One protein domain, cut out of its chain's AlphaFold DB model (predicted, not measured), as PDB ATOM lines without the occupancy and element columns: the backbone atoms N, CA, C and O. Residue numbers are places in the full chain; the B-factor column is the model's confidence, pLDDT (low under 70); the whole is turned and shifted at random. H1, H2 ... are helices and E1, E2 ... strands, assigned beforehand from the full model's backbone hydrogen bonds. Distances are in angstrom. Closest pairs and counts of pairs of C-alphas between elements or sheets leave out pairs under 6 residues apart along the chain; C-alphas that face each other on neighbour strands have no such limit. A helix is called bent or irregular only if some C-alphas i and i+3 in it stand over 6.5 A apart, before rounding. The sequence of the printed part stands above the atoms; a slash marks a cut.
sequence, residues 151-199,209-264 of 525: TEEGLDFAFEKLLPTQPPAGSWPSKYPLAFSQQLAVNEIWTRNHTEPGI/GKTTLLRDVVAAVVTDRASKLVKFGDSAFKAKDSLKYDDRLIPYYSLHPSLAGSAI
ATOM      1  N   THR A 151     -10.343 -72.860  13.763       93.75
ATOM      2  CA  THR A 151      -9.664 -74.127  14.062       93.75
ATOM      3  C   THR A 151      -8.871 -73.996  15.360       93.75
ATOM      4  O   THR A 151      -8.605 -72.884  15.807       93.75
ATOM      5  N   GLU A 152      -8.478 -75.121  15.957       91.25
ATOM      6  CA  GLU A 152      -7.605 -75.148  17.141       91.25
ATOM      7  C   GLU A 152      -6.314 -74.350  16.891       91.25
ATOM      8  O   GLU A 152      -6.052 -73.365  17.573       91.25
ATOM      9  N   GLU A 153      -5.621 -74.650  15.789       92.56
ATOM     10  CA  GLU A 153      -4.431 -73.922  15.321       92.56
ATOM     11  C   GLU A 153      -4.686 -72.412  15.140       92.56
ATOM     12  O   GLU A 153      -3.832 -71.570  15.426       92.56
ATOM     13  N   GLY A 154      -5.868 -72.050  14.636       93.31
ATOM     14  CA  GLY A 154      -6.267 -70.664  14.420       93.31
ATOM     15  C   GLY A 154      -6.579 -69.910  15.710       93.31
ATOM     16  O   GLY A 154      -6.275 -68.718  15.807       93.31
ATOM     17  N   LEU A 155      -7.171 -70.590  16.691       92.81
ATOM     18  CA  LEU A 155      -7.441 -70.049  18.018       92.81
ATOM     19  C   LEU A 155      -6.144 -69.875  18.805       92.81
ATOM     20  O   LEU A 155      -5.950 -68.806  19.378       92.81
ATOM     21  N   ASP A 156      -5.236 -70.850  18.756       91.25
ATOM     22  CA  ASP A 156      -3.909 -70.758  19.373       91.25
ATOM     23  C   ASP A 156      -3.139 -69.551  18.837       91.25
ATOM     24  O   ASP A 156      -2.659 -68.716  19.607       91.25
ATOM     25  N   PHE A 157      -3.117 -69.386  17.509       93.56
ATOM     26  CA  PHE A 157      -2.550 -68.197  16.879       93.56
ATOM     27  C   PHE A 157      -3.226 -66.916  17.381       93.56
ATOM     28  O   PHE A 157      -2.550 -65.955  17.745       93.56
ATOM     29  N   ALA A 158      -4.560 -66.869  17.405       94.50
ATOM     30  CA  ALA A 158      -5.277 -65.671  17.824       94.50
ATOM     31  C   ALA A 158      -4.998 -65.317  19.295       94.50
ATOM     32  O   ALA A 158      -4.786 -64.144  19.598       94.50
ATOM     33  N   PHE A 159      -4.942 -66.304  20.194       91.81
ATOM     34  CA  PHE A 159      -4.590 -66.097  21.599       91.81
ATOM     35  C   PHE A 159      -3.141 -65.638  21.765       91.81
ATOM     36  O   PHE A 159      -2.903 -64.689  22.513       91.81
ATOM     37  N   GLU A 160      -2.195 -66.215  21.020       92.31
ATOM     38  CA  GLU A 160      -0.801 -65.756  20.996       92.31
ATOM     39  C   GLU A 160      -0.722 -64.273  20.599       92.31
ATOM     40  O   GLU A 160      -0.056 -63.474  21.260       92.31
ATOM     41  N   LYS A 161      -1.468 -63.873  19.562       95.25
ATOM     42  CA  LYS A 161      -1.524 -62.483  19.077       95.25
ATOM     43  C   LYS A 161      -2.342 -61.542  19.955       95.25
ATOM     44  O   LYS A 161      -2.323 -60.333  19.729       95.25
ATOM     45  N   LEU A 162      -3.014 -62.055  20.978       94.50
ATOM     46  CA  LEU A 162      -3.743 -61.280  21.981       94.50
ATOM     47  C   LEU A 162      -3.057 -61.273  23.346       94.50
ATOM     48  O   LEU A 162      -3.581 -60.660  24.279       94.50
ATOM     49  N   LEU A 163      -1.881 -61.895  23.468       93.81
ATOM     50  CA  LEU A 163      -1.083 -61.804  24.682       93.81
ATOM     51  C   LEU A 163      -0.791 -60.333  25.027       93.81
ATOM     52  O   LEU A 163      -0.595 -59.519  24.122       93.81
ATOM     53  N   PRO A 164      -0.670 -59.974  26.317       94.25
ATOM     54  CA  PRO A 164      -0.415 -58.590  26.740       94.25
ATOM     55  C   PRO A 164       0.898 -57.987  26.207       94.25
ATOM     56  O   PRO A 164       1.108 -56.780  26.286       94.25
ATOM     57  N   THR A 165       1.782 -58.804  25.633       93.88
ATOM     58  CA  THR A 165       3.004 -58.367  24.942       93.88
ATOM     59  C   THR A 165       2.763 -57.806  23.538       93.88
ATOM     60  O   THR A 165       3.661 -57.178  22.986       93.88
ATOM     61  N   GLN A 166       1.586 -58.033  22.947       95.50
ATOM     62  CA  GLN A 166       1.308 -57.755  21.532       95.50
ATOM     63  C   GLN A 166       0.713 -56.365  21.248       95.50
ATOM     64  O   GLN A 166       1.088 -55.767  20.239       95.50
ATOM     65  N   PRO A 167      -0.208 -55.815  22.071       95.06
ATOM     66  CA  PRO A 167      -0.803 -54.517  21.778       95.06
ATOM     67  C   PRO A 167       0.219 -53.375  21.780       95.06
ATOM     68  O   PRO A 167       1.141 -53.400  22.603       95.06
ATOM     69  N   PRO A 168       0.032 -52.330  20.952       95.81
ATOM     70  CA  PRO A 168       0.817 -51.104  21.055       95.81
ATOM     71  C   PRO A 168       0.705 -50.464  22.446       95.81
ATOM     72  O   PRO A 168      -0.274 -50.665  23.161       95.81
ATOM     73  N   ALA A 169       1.689 -49.639  22.812       94.81
ATOM     74  CA  ALA A 169       1.663 -48.871  24.065       94.81
ATOM     75  C   ALA A 169       0.590 -47.763  24.073       94.81
ATOM     76  O   ALA A 169       0.165 -47.300  25.125       94.81
ATOM     77  N   GLY A 170       0.163 -47.298  22.893       94.25
ATOM     78  CA  GLY A 170      -0.922 -46.329  22.754       94.25
ATOM     79  C   GLY A 170      -2.249 -47.013  22.449       94.25
ATOM     80  O   GLY A 170      -2.343 -47.726  21.454       94.25
ATOM     81  N   SER A 171      -3.274 -46.725  23.251       94.06
ATOM     82  CA  SER A 171      -4.667 -47.111  23.001       94.06
ATOM     83  C   SER A 171      -5.567 -45.880  23.063       94.06
ATOM     84  O   SER A 171      -5.257 -44.898  23.747       94.06
ATOM     85  N   TRP A 172      -6.659 -45.897  22.297       94.56
ATOM     86  CA  TRP A 172      -7.625 -44.808  22.338       94.56
ATOM     87  C   TRP A 172      -8.307 -44.778  23.709       94.56
ATOM     88  O   TRP A 172      -8.731 -45.827  24.194       94.56
ATOM     89  N   PRO A 173      -8.483 -43.601  24.334       91.94
ATOM     90  CA  PRO A 173      -9.093 -43.509  25.654       91.94
ATOM     91  C   PRO A 173     -10.613 -43.707  25.544       91.94
ATOM     92  O   PRO A 173     -11.386 -42.756  25.512       91.94
ATOM     93  N   SER A 174     -11.042 -44.960  25.403       90.75
ATOM     94  CA  SER A 174     -12.433 -45.399  25.268       90.75
ATOM     95  C   SER A 174     -12.954 -45.964  26.589       90.75
ATOM     96  O   SER A 174     -12.219 -46.603  27.335       90.75
ATOM     97  N   LYS A 175     -14.260 -45.811  26.848       87.56
ATOM     98  CA  LYS A 175     -14.941 -46.482  27.972       87.56
ATOM     99  C   LYS A 175     -15.034 -48.001  27.780       87.56
ATOM    100  O   LYS A 175     -15.138 -48.742  28.753       87.56
ATOM    101  N   TYR A 176     -15.051 -48.451  26.527       87.81
ATOM    102  CA  TYR A 176     -15.243 -49.853  26.170       87.81
ATOM    103  C   TYR A 176     -13.996 -50.402  25.473       87.81
ATOM    104  O   TYR A 176     -13.481 -49.719  24.577       87.81
ATOM    105  N   PRO A 177     -13.540 -51.615  25.835       89.88
ATOM    106  CA  PRO A 177     -12.447 -52.272  25.135       89.88
ATOM    107  C   PRO A 177     -12.860 -52.646  23.709       89.88
ATOM    108  O   PRO A 177     -14.048 -52.784  23.394       89.88
ATOM    109  N   LEU A 178     -11.863 -52.846  22.848       92.50
ATOM    110  CA  LEU A 178     -12.077 -53.410  21.521       92.50
ATOM    111  C   LEU A 178     -12.634 -54.835  21.617       92.50
ATOM    112  O   LEU A 178     -12.270 -55.615  22.498       92.50
ATOM    113  N   ALA A 179     -13.488 -55.201  20.662       92.25
ATOM    114  CA  ALA A 179     -13.880 -56.595  20.496       92.25
ATOM    115  C   ALA A 179     -12.660 -57.448  20.102       92.25
ATOM    116  O   ALA A 179     -11.738 -56.952  19.455       92.25
ATOM    117  N   PHE A 180     -12.699 -58.750  20.401       90.88
ATOM    118  CA  PHE A 180     -11.613 -59.705  20.131       90.88
ATOM    119  C   PHE A 180     -10.986 -59.551  18.736       90.88
ATOM    120  O   PHE A 180      -9.781 -59.367  18.595       90.88
ATOM    121  N   SER A 181     -11.813 -59.556  17.687       91.50
ATOM    122  CA  SER A 181     -11.343 -59.457  16.301       91.50
ATOM    123  C   SER A 181     -10.788 -58.078  15.944       91.50
ATOM    124  O   SER A 181      -9.925 -57.973  15.074       91.50
ATOM    125  N   GLN A 182     -11.260 -57.021  16.608       94.19
ATOM    126  CA  GLN A 182     -10.726 -55.675  16.435       94.19
ATOM    127  C   GLN A 182      -9.355 -55.562  17.098       94.19
ATOM    128  O   GLN A 182      -8.429 -55.083  16.452       94.19
ATOM    129  N   GLN A 183      -9.208 -56.052  18.334       95.25
ATOM    130  CA  GLN A 183      -7.927 -56.052  19.040       95.25
ATOM    131  C   GLN A 183      -6.887 -56.897  18.303       95.25
ATOM    132  O   GLN A 183      -5.772 -56.433  18.088       95.25
ATOM    133  N   LEU A 184      -7.268 -58.094  17.841       95.25
ATOM    134  CA  LEU A 184      -6.402 -58.955  17.036       95.25
ATOM    135  C   LEU A 184      -5.912 -58.220  15.782       95.25
ATOM    136  O   LEU A 184      -4.728 -58.257  15.461       95.25
ATOM    137  N   ALA A 185      -6.808 -57.507  15.095       95.00
ATOM    138  CA  ALA A 185      -6.438 -56.720  13.928       95.00
ATOM    139  C   ALA A 185      -5.519 -55.536  14.277       95.00
ATOM    140  O   ALA A 185      -4.563 -55.307  13.546       95.00
ATOM    141  N   VAL A 186      -5.755 -54.806  15.376       96.62
ATOM    142  CA  VAL A 186      -4.849 -53.727  15.826       96.62
ATOM    143  C   VAL A 186      -3.458 -54.276  16.135       96.62
ATOM    144  O   VAL A 186      -2.474 -53.716  15.656       96.62
ATOM    145  N   ASN A 187      -3.376 -55.379  16.882       96.94
ATOM    146  CA  ASN A 187      -2.110 -56.013  17.245       96.94
ATOM    147  C   ASN A 187      -1.349 -56.461  15.996       96.94
ATOM    148  O   ASN A 187      -0.178 -56.138  15.840       96.94
ATOM    149  N   GLU A 188      -2.021 -57.131  15.059       95.25
ATOM    150  CA  GLU A 188      -1.379 -57.598  13.829       95.25
ATOM    151  C   GLU A 188      -0.964 -56.448  12.899       95.25
ATOM    152  O   GLU A 188       0.122 -56.506  12.321       95.25
ATOM    153  N   ILE A 189      -1.772 -55.385  12.777       95.00
ATOM    154  CA  ILE A 189      -1.383 -54.162  12.052       95.00
ATOM    155  C   ILE A 189      -0.112 -53.583  12.669       95.00
ATOM    156  O   ILE A 189       0.820 -53.230  11.948       95.00
ATOM    157  N   TRP A 190      -0.068 -53.482  13.997       95.50
ATOM    158  CA  TRP A 190       1.070 -52.902  14.695       95.50
ATOM    159  C   TRP A 190       2.330 -53.750  14.508       95.50
ATOM    160  O   TRP A 190       3.324 -53.257  13.982       95.50
ATOM    161  N   THR A 191       2.267 -55.041  14.830       93.56
ATOM    162  CA  THR A 191       3.395 -55.979  14.721       93.56
ATOM    163  C   THR A 191       3.954 -56.053  13.299       93.56
ATOM    164  O   THR A 191       5.168 -56.094  13.120       93.56
ATOM    165  N   ARG A 192       3.096 -56.057  12.269       90.50
ATOM    166  CA  ARG A 192       3.542 -56.217  10.875       90.50
ATOM    167  C   ARG A 192       3.965 -54.912  10.206       90.50
ATOM    168  O   ARG A 192       4.824 -54.954   9.332       90.50
ATOM    169  N   ASN A 193       3.340 -53.782  10.548       90.94
ATOM    170  CA  ASN A 193       3.462 -52.546   9.768       90.94
ATOM    171  C   ASN A 193       3.956 -51.320  10.546       90.94
ATOM    172  O   ASN A 193       4.059 -50.243   9.960       90.94
ATOM    173  N   HIS A 194       4.285 -51.446  11.836       89.12
ATOM    174  CA  HIS A 194       4.856 -50.334  12.606       89.12
ATOM    175  C   HIS A 194       6.248 -49.923  12.107       89.12
ATOM    176  O   HIS A 194       6.519 -48.730  11.962       89.12
ATOM    177  N   THR A 195       7.120 -50.894  11.822       86.69
ATOM    178  CA  THR A 195       8.501 -50.639  11.371       86.69
ATOM    179  C   THR A 195       8.730 -50.918   9.892       86.69
ATOM    180  O   THR A 195       9.693 -50.406   9.329       86.69
ATOM    181  N   GLU A 196       7.857 -51.703   9.260       87.38
ATOM    182  CA  GLU A 196       8.032 -52.181   7.889       87.38
ATOM    183  C   GLU A 196       6.871 -51.737   6.983       87.38
ATOM    184  O   GLU A 196       5.699 -51.821   7.368       87.38
ATOM    185  N   PRO A 197       7.150 -51.275   5.751       87.62
ATOM    186  CA  PRO A 197       6.100 -50.946   4.798       87.62
ATOM    187  C   PRO A 197       5.387 -52.219   4.326       87.62
ATOM    188  O   PRO A 197       6.025 -53.202   3.958       87.62
ATOM    189  N   GLY A 198       4.061 -52.182   4.236       87.00
ATOM    190  CA  GLY A 198       3.277 -53.314   3.743       87.00
ATOM    191  C   GLY A 198       1.787 -53.010   3.700       87.00
ATOM    192  O   GLY A 198       1.369 -51.872   3.928       87.00
ATOM    193  N   ILE A 199       0.993 -54.027   3.375       88.69
ATOM    194  CA  ILE A 199      -0.467 -53.950   3.378       88.69
ATOM    195  C   ILE A 199      -1.038 -54.873   4.443       88.69
ATOM    196  O   ILE A 199      -0.742 -56.063   4.492       88.69
ATOM    197  N   GLY A 209     -17.681 -51.723  13.832       80.94
ATOM    198  CA  GLY A 209     -16.756 -50.802  14.509       80.94
ATOM    199  C   GLY A 209     -15.404 -50.571  13.813       80.94
ATOM    200  O   GLY A 209     -14.397 -50.397  14.486       80.94
ATOM    201  N   LYS A 210     -15.347 -50.542  12.471       85.75
ATOM    202  CA  LYS A 210     -14.096 -50.244  11.727       85.75
ATOM    203  C   LYS A 210     -13.465 -48.906  12.132       85.75
ATOM    204  O   LYS A 210     -12.248 -48.806  12.226       85.75
ATOM    205  N   THR A 211     -14.289 -47.890  12.389       83.94
ATOM    206  CA  THR A 211     -13.812 -46.594  12.891       83.94
ATOM    207  C   THR A 211     -13.244 -46.713  14.304       83.94
ATOM    208  O   THR A 211     -12.271 -46.039  14.615       83.94
ATOM    209  N   THR A 212     -13.804 -47.592  15.141       87.94
ATOM    210  CA  THR A 212     -13.291 -47.872  16.489       87.94
ATOM    211  C   THR A 212     -11.897 -48.483  16.421       87.94
ATOM    212  O   THR A 212     -10.987 -47.961  17.041       87.94
ATOM    213  N   LEU A 213     -11.688 -49.495  15.574       92.06
ATOM    214  CA  LEU A 213     -10.354 -50.055  15.325       92.06
ATOM    215  C   LEU A 213      -9.359 -48.981  14.863       92.06
ATOM    216  O   LEU A 213      -8.223 -48.934  15.326       92.06
ATOM    217  N   LEU A 214      -9.785 -48.096  13.955       91.94
ATOM    218  CA  LEU A 214      -8.929 -47.030  13.434       91.94
ATOM    219  C   LEU A 214      -8.485 -46.042  14.524       91.94
ATOM    220  O   LEU A 214      -7.376 -45.521  14.441       91.94
ATOM    221  N   ARG A 215      -9.322 -45.791  15.540       93.56
ATOM    222  CA  ARG A 215      -8.978 -44.924  16.678       93.56
ATOM    223  C   ARG A 215      -7.762 -45.451  17.434       93.56
ATOM    224  O   ARG A 215      -6.832 -44.683  17.671       93.56
ATOM    225  N   ASP A 216      -7.724 -46.744  17.738       95.25
ATOM    226  CA  ASP A 216      -6.581 -47.359  18.419       95.25
ATOM    227  C   ASP A 216      -5.313 -47.348  17.561       95.25
ATOM    228  O   ASP A 216      -4.236 -47.044  18.069       95.25
ATOM    229  N   VAL A 217      -5.426 -47.550  16.243       95.19
ATOM    230  CA  VAL A 217      -4.274 -47.395  15.333       95.19
ATOM    231  C   VAL A 217      -3.739 -45.957  15.354       95.19
ATOM    232  O   VAL A 217      -2.527 -45.746  15.408       95.19
ATOM    233  N   VAL A 218      -4.621 -44.950  15.346       94.31
ATOM    234  CA  VAL A 218      -4.221 -43.537  15.457       94.31
ATOM    235  C   VAL A 218      -3.525 -43.274  16.792       94.31
ATOM    236  O   VAL A 218      -2.461 -42.653  16.800       94.31
ATOM    237  N   ALA A 219      -4.084 -43.762  17.902       94.94
ATOM    238  CA  ALA A 219      -3.490 -43.612  19.228       94.94
ATOM    239  C   ALA A 219      -2.091 -44.241  19.292       94.94
ATOM    240  O   ALA A 219      -1.149 -43.587  19.734       94.94
ATOM    241  N   ALA A 220      -1.928 -45.455  18.765       95.94
ATOM    242  CA  ALA A 220      -0.646 -46.144  18.705       95.94
ATOM    243  C   ALA A 220       0.420 -45.330  17.949       95.94
ATOM    244  O   ALA A 220       1.511 -45.095  18.471       95.94
ATOM    245  N   VAL A 221       0.088 -44.819  16.755       95.38
ATOM    246  CA  VAL A 221       1.007 -43.996  15.944       95.38
ATOM    247  C   VAL A 221       1.360 -42.677  16.642       95.38
ATOM    248  O   VAL A 221       2.517 -42.248  16.606       95.38
ATOM    249  N   VAL A 222       0.388 -42.020  17.282       94.38
ATOM    250  CA  VAL A 222       0.611 -40.760  18.012       94.38
ATOM    251  C   VAL A 222       1.508 -40.984  19.234       94.38
ATOM    252  O   VAL A 222       2.453 -40.218  19.432       94.38
ATOM    253  N   THR A 223       1.270 -42.045  20.007       95.81
ATOM    254  CA  THR A 223       2.070 -42.397  21.189       95.81
ATOM    255  C   THR A 223       3.496 -42.798  20.814       95.81
ATOM    256  O   THR A 223       4.450 -42.325  21.431       95.81
ATOM    257  N   ASP A 224       3.682 -43.593  19.756       95.62
ATOM    258  CA  ASP A 224       5.015 -43.932  19.239       95.62
ATOM    259  C   ASP A 224       5.783 -42.689  18.769       95.62
ATOM    260  O   ASP A 224       6.962 -42.503  19.090       95.62
ATOM    261  N   ARG A 225       5.103 -41.777  18.064       94.88
ATOM    262  CA  ARG A 225       5.697 -40.500  17.663       94.88
ATOM    263  C   ARG A 225       6.112 -39.667  18.877       94.88
ATOM    264  O   ARG A 225       7.189 -39.072  18.848       94.88
ATOM    265  N   ALA A 226       5.285 -39.615  19.920       94.94
ATOM    266  CA  ALA A 226       5.604 -38.911  21.159       94.94
ATOM    267  C   ALA A 226       6.837 -39.518  21.845       94.94
ATOM    268  O   ALA A 226       7.762 -38.779  22.171       94.94
ATOM    269  N   SER A 227       6.919 -40.849  21.936       95.69
ATOM    270  CA  SER A 227       8.092 -41.567  22.461       95.69
ATOM    271  C   SER A 227       9.378 -41.196  21.716       95.69
ATOM    272  O   SER A 227      10.397 -40.861  22.325       95.69
ATOM    273  N   LYS A 228       9.324 -41.142  20.381       94.88
ATOM    274  CA  LYS A 228      10.455 -40.684  19.560       94.88
ATOM    275  C   LYS A 228      10.814 -39.225  19.857       94.88
ATOM    276  O   LYS A 228      11.991 -38.918  20.022       94.88
ATOM    277  N   LEU A 229       9.837 -38.323  19.953       94.94
ATOM    278  CA  LEU A 229      10.093 -36.912  20.269       94.94
ATOM    279  C   LEU A 229      10.742 -36.733  21.648       94.94
ATOM    280  O   LEU A 229      11.706 -35.983  21.757       94.94
ATOM    281  N   VAL A 230      10.266 -37.454  22.666       96.25
ATOM    282  CA  VAL A 230      10.863 -37.454  24.010       96.25
ATOM    283  C   VAL A 230      12.305 -37.955  23.959       96.25
ATOM    284  O   VAL A 230      13.208 -37.276  24.440       96.25
ATOM    285  N   LYS A 231      12.544 -39.085  23.282       94.88
ATOM    286  CA  LYS A 231      13.876 -39.686  23.143       94.88
ATOM    287  C   LYS A 231      14.891 -38.762  22.464       94.88
ATOM    288  O   LYS A 231      16.053 -38.740  22.860       94.88
ATOM    289  N   PHE A 232      14.490 -38.059  21.405       93.19
ATOM    290  CA  PHE A 232      15.410 -37.230  20.616       93.19
ATOM    291  C   PHE A 232      15.506 -35.779  21.116       93.19
ATOM    292  O   PHE A 232      16.514 -35.121  20.845       93.19
ATOM    293  N   GLY A 233      14.503 -35.261  21.831       93.19
ATOM    294  CA  GLY A 233      14.462 -33.858  22.254       93.19
ATOM    295  C   GLY A 233      14.697 -32.910  21.075       93.19
ATOM    296  O   GLY A 233      14.159 -33.111  19.989       93.19
ATOM    297  N   ASP A 234      15.575 -31.921  21.242       90.38
ATOM    298  CA  ASP A 234      15.905 -30.962  20.176       90.38
ATOM    299  C   ASP A 234      16.520 -31.621  18.927       90.38
ATOM    300  O   ASP A 234      16.318 -31.140  17.812       90.38
ATOM    301  N   SER A 235      17.210 -32.762  19.075       91.94
ATOM    302  CA  SER A 235      17.800 -33.492  17.939       91.94
ATOM    303  C   SER A 235      16.757 -34.133  17.010       91.94
ATOM    304  O   SER A 235      17.093 -34.582  15.910       91.94
ATOM    305  N   ALA A 236      15.478 -34.114  17.406       91.44
ATOM    306  CA  ALA A 236      14.339 -34.436  16.549       91.44
ATOM    307  C   ALA A 236      14.244 -33.517  15.320       91.44
ATOM    308  O   ALA A 236      13.667 -33.909  14.301       91.44
ATOM    309  N   PHE A 237      14.808 -32.310  15.405       90.81
ATOM    310  CA  PHE A 237      14.785 -31.300  14.356       90.81
ATOM    311  C   PHE A 237      16.208 -31.043  13.850       90.81
ATOM    312  O   PHE A 237      17.118 -30.703  14.601       90.81
ATOM    313  N   LYS A 238      16.412 -31.203  12.544       88.31
ATOM    314  CA  LYS A 238      17.675 -30.888  11.868       88.31
ATOM    315  C   LYS A 238      17.792 -29.388  11.615       88.31
ATOM    316  O   LYS A 238      16.861 -28.625  11.856       88.31
ATOM    317  N   ALA A 239      18.939 -28.973  11.079       87.50
ATOM    318  CA  ALA A 239      19.163 -27.600  10.647       87.50
ATOM    319  C   ALA A 239      18.051 -27.099   9.709       87.50
ATOM    320  O   ALA A 239      17.444 -27.863   8.954       87.50
ATOM    321  N   LYS A 240      17.804 -25.789   9.779       88.44
ATOM    322  CA  LYS A 240      16.816 -25.108   8.948       88.44
ATOM    323  C   LYS A 240      17.149 -25.303   7.469       88.44
ATOM    324  O   LYS A 240      18.269 -25.034   7.046       88.44
ATOM    325  N   ASP A 241      16.143 -25.694   6.710       89.06
ATOM    326  CA  ASP A 241      16.189 -25.917   5.275       89.06
ATOM    327  C   ASP A 241      15.048 -25.137   4.593       89.06
ATOM    328  O   ASP A 241      14.244 -24.455   5.245       89.06
ATOM    329  N   SER A 242      14.989 -25.180   3.267       89.25
ATOM    330  CA  SER A 242      13.993 -24.485   2.466       89.25
ATOM    331  C   SER A 242      13.389 -25.386   1.398       89.25
ATOM    332  O   SER A 242      14.098 -25.921   0.550       89.25
ATOM    333  N   LEU A 243      12.063 -25.507   1.405       88.12
ATOM    334  CA  LEU A 243      11.308 -26.220   0.384       88.12
ATOM    335  C   LEU A 243      10.808 -25.221  -0.660       88.12
ATOM    336  O   LEU A 243      10.100 -24.269  -0.322       88.12
ATOM    337  N   LYS A 244      11.143 -25.439  -1.935       89.50
ATOM    338  CA  LYS A 244      10.525 -24.700  -3.039       89.50
ATOM    339  C   LYS A 244       9.166 -25.325  -3.358       89.50
ATOM    340  O   LYS A 244       9.101 -26.493  -3.729       89.50
ATOM    341  N   TYR A 245       8.102 -24.545  -3.214       82.56
ATOM    342  CA  TYR A 245       6.740 -24.927  -3.577       82.56
ATOM    343  C   TYR A 245       6.147 -23.827  -4.459       82.56
ATOM    344  O   TYR A 245       5.984 -22.691  -4.007       82.56
ATOM    345  N   ASP A 246       5.875 -24.152  -5.723       86.00
ATOM    346  CA  ASP A 246       5.616 -23.178  -6.789       86.00
ATOM    347  C   ASP A 246       6.717 -22.088  -6.822       86.00
ATOM    348  O   ASP A 246       7.915 -22.397  -6.827       86.00
ATOM    349  N   ASP A 247       6.326 -20.813  -6.785       88.50
ATOM    350  CA  ASP A 247       7.225 -19.652  -6.736       88.50
ATOM    351  C   ASP A 247       7.564 -19.207  -5.302       88.50
ATOM    352  O   ASP A 247       8.098 -18.117  -5.082       88.50
ATOM    353  N   ARG A 248       7.238 -20.024  -4.291       85.69
ATOM    354  CA  ARG A 248       7.463 -19.704  -2.877       85.69
ATOM    355  C   ARG A 248       8.563 -20.573  -2.289       85.69
ATOM    356  O   ARG A 248       8.598 -21.787  -2.474       85.69
ATOM    357  N   LEU A 249       9.433 -19.938  -1.511       87.25
ATOM    358  CA  LEU A 249      10.428 -20.620  -0.696       87.25
ATOM    359  C   LEU A 249       9.910 -20.714   0.744       87.25
ATOM    360  O   LEU A 249       9.726 -19.694   1.411       87.25
ATOM    361  N   ILE A 250       9.647 -21.930   1.219       86.69
ATOM    362  CA  ILE A 250       9.081 -22.186   2.545       86.69
ATOM    363  C   ILE A 250      10.201 -22.681   3.470       86.69
ATOM    364  O   ILE A 250      10.706 -23.785   3.264       86.69
ATOM    365  N   PRO A 251      10.614 -21.899   4.486       87.75
ATOM    366  CA  PRO A 251      11.596 -22.361   5.457       87.75
ATOM    367  C   PRO A 251      10.985 -23.419   6.381       87.75
ATOM    368  O   PRO A 251       9.878 -23.231   6.888       87.75
ATOM    369  N   TYR A 252      11.725 -24.488   6.658       88.25
ATOM    370  CA  TYR A 252      11.307 -25.556   7.564       88.25
ATOM    371  C   TYR A 252      12.510 -26.144   8.312       88.25
ATOM    372  O   TYR A 252      13.655 -25.879   7.961       88.25
ATOM    373  N   TYR A 253      12.256 -26.908   9.371       88.50
ATOM    374  CA  TYR A 253      13.277 -27.718  10.033       88.50
ATOM    375  C   TYR A 253      13.007 -29.172   9.662       88.50
ATOM    376  O   TYR A 253      11.928 -29.689   9.960       88.50
ATOM    377  N   SER A 254      13.944 -29.816   8.967       87.31
ATOM    378  CA  SER A 254      13.770 -31.209   8.550       87.31
ATOM    379  C   SER A 254      13.704 -32.116   9.774       87.31
ATOM    380  O   SER A 254      14.463 -31.941  10.723       87.31
ATOM    381  N   LEU A 255      12.809 -33.098   9.766       89.50
ATOM    382  CA  LEU A 255      12.678 -34.026  10.887       89.50
ATOM    383  C   LEU A 255      13.812 -35.061  10.884       89.50
ATOM    384  O   LEU A 255      14.360 -35.423   9.834       89.50
ATOM    385  N   HIS A 256      14.161 -35.561  12.066       89.31
ATOM    386  CA  HIS A 256      14.995 -36.747  12.202       89.31
ATOM    387  C   HIS A 256      14.323 -37.937  11.477       89.31
ATOM    388  O   HIS A 256      13.106 -38.090  11.592       89.31
ATOM    389  N   PRO A 257      15.059 -38.799  10.740       88.50
ATOM    390  CA  PRO A 257      14.451 -39.870   9.942       88.50
ATOM    391  C   PRO A 257      13.569 -40.838  10.736       88.50
ATOM    392  O   PRO A 257      12.606 -41.355  10.193       88.50
ATOM    393  N   SER A 258      13.842 -41.040  12.029       86.12
ATOM    394  CA  SER A 258      13.003 -41.870  12.914       86.12
ATOM    395  C   SER A 258      11.576 -41.338  13.104       86.12
ATOM    396  O   SER A 258      10.695 -42.109  13.478       86.12
ATOM    397  N   LEU A 259      11.350 -40.040  12.871       87.00
ATOM    398  CA  LEU A 259      10.033 -39.395  12.912       87.00
ATOM    399  C   LEU A 259       9.325 -39.435  11.551       87.00
ATOM    400  O   LEU A 259       8.146 -39.083  11.462       87.00
ATOM    401  N   ALA A 260      10.025 -39.844  10.488       82.25
ATOM    402  CA  ALA A 260       9.372 -40.183   9.235       82.25
ATOM    403  C   ALA A 260       8.518 -41.447   9.441       82.25
ATOM    404  O   ALA A 260       8.873 -42.325  10.221       82.25
ATOM    405  N   GLY A 261       7.368 -41.523   8.767       80.69
ATOM    406  CA  GLY A 261       6.438 -42.655   8.885       80.69
ATOM    407  C   GLY A 261       5.322 -42.489   9.926       80.69
ATOM    408  O   GLY A 261       4.332 -43.199   9.845       80.69
ATOM    409  N   SER A 262       5.384 -41.498  10.823       87.75
ATOM    410  CA  SER A 262       4.280 -41.214  11.764       87.75
ATOM    411  C   SER A 262       3.131 -40.384  11.163       87.75
ATOM    412  O   SER A 262       2.242 -39.932  11.885       87.75
ATOM    413  N   ALA A 263       3.166 -40.102   9.856       88.75
ATOM    414  CA  ALA A 263       2.099 -39.379   9.175       88.75
ATOM    415  C   ALA A 263       0.942 -40.331   8.855       88.75
ATOM    416  O   ALA A 263       1.149 -41.381   8.253       88.75
ATOM    417  N   ILE A 264      -0.277 -39.928   9.207       90.00
ATOM    418  CA  ILE A 264      -1.487 -40.710   8.952       90.00
ATOM    419  C   ILE A 264      -2.252 -40.046   7.814       90.00
ATOM    420  O   ILE A 264      -2.608 -38.869   7.891       90.00
TER     421      ILE A 264
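AT A GLANCE: This is residues 151 to 199 and 209 to 264 of the 525 residues of the protein "Superfamily I DNA helicase" of Klebsiella pneumoniae (UniProt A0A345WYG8). A long helix, H3, lies in the middle of a drawn-out, loose model; H2 packs on its first part, residues 210 to 217, H1 makes one end of the model beyond H2, and a two-stranded hairpin, E1 and E2, reaches away at the other end. Beyond H2, residues 151 to 157, most of them in H1, stick out free. The printed part has 105 residues, with three named helices and then two named strands in the order H1 H2 H3 E1 E2; the sheet, E1 - E2, is antiparallel, and the class is mixed, helices and strands. The whole is loose, with a radius of gyration of the C-alphas of 18.0 A and spans of 60 by 29 by 29 A.

IN THESE COORDINATES: Find C-alpha 152 at (-7.605, -75.148, 17.141), where H1, residues 152 to 160, begins. H2 follows at residues 180 to 193, 19.6 A long. H3, residues 210 to 236, runs 32.9 A, with a kink of 63 degrees near residue 230; it is irregular, C-alphas 231 and 234 being 9.4 A apart. E1, residues 237 to 245, bends by 71 degrees at residue 240. E2, residues 248 to 255, ends with C-alpha 255 at (12.678, -34.026, 10.887).

HOW THE PARTS SIT: H1 is close to but not clearly touching H2; their closest C-alphas, of Ala 158 and Leu 184, are 6.9 A apart. H2 touches H3, which meets it with residues 210 to 217 alone; the closest C-alphas, of Gln 182 and Leu 213, are 5.7 A apart. Their tilt of 37 degrees is only just steep, the same way. E1 and E2 form a hairpin, with N 241 and O 252 within hydrogen-bond range at 2.8 A. H1 and H3 are apart. Every O i to N i+4 pair is within range in H1 and H2, and 19 of 23 in H3.

THE WHOLE: Look from Glu 152 to Asp 247 for the C-alphas farthest apart, 62.2 A. Residues 200 to 208 are not printed, and C-alphas 199 and 209 are 20.0 A apart across this cut. The link from H1 to H2 is long, with 19 residues. No printed residue has a pLDDT under 70.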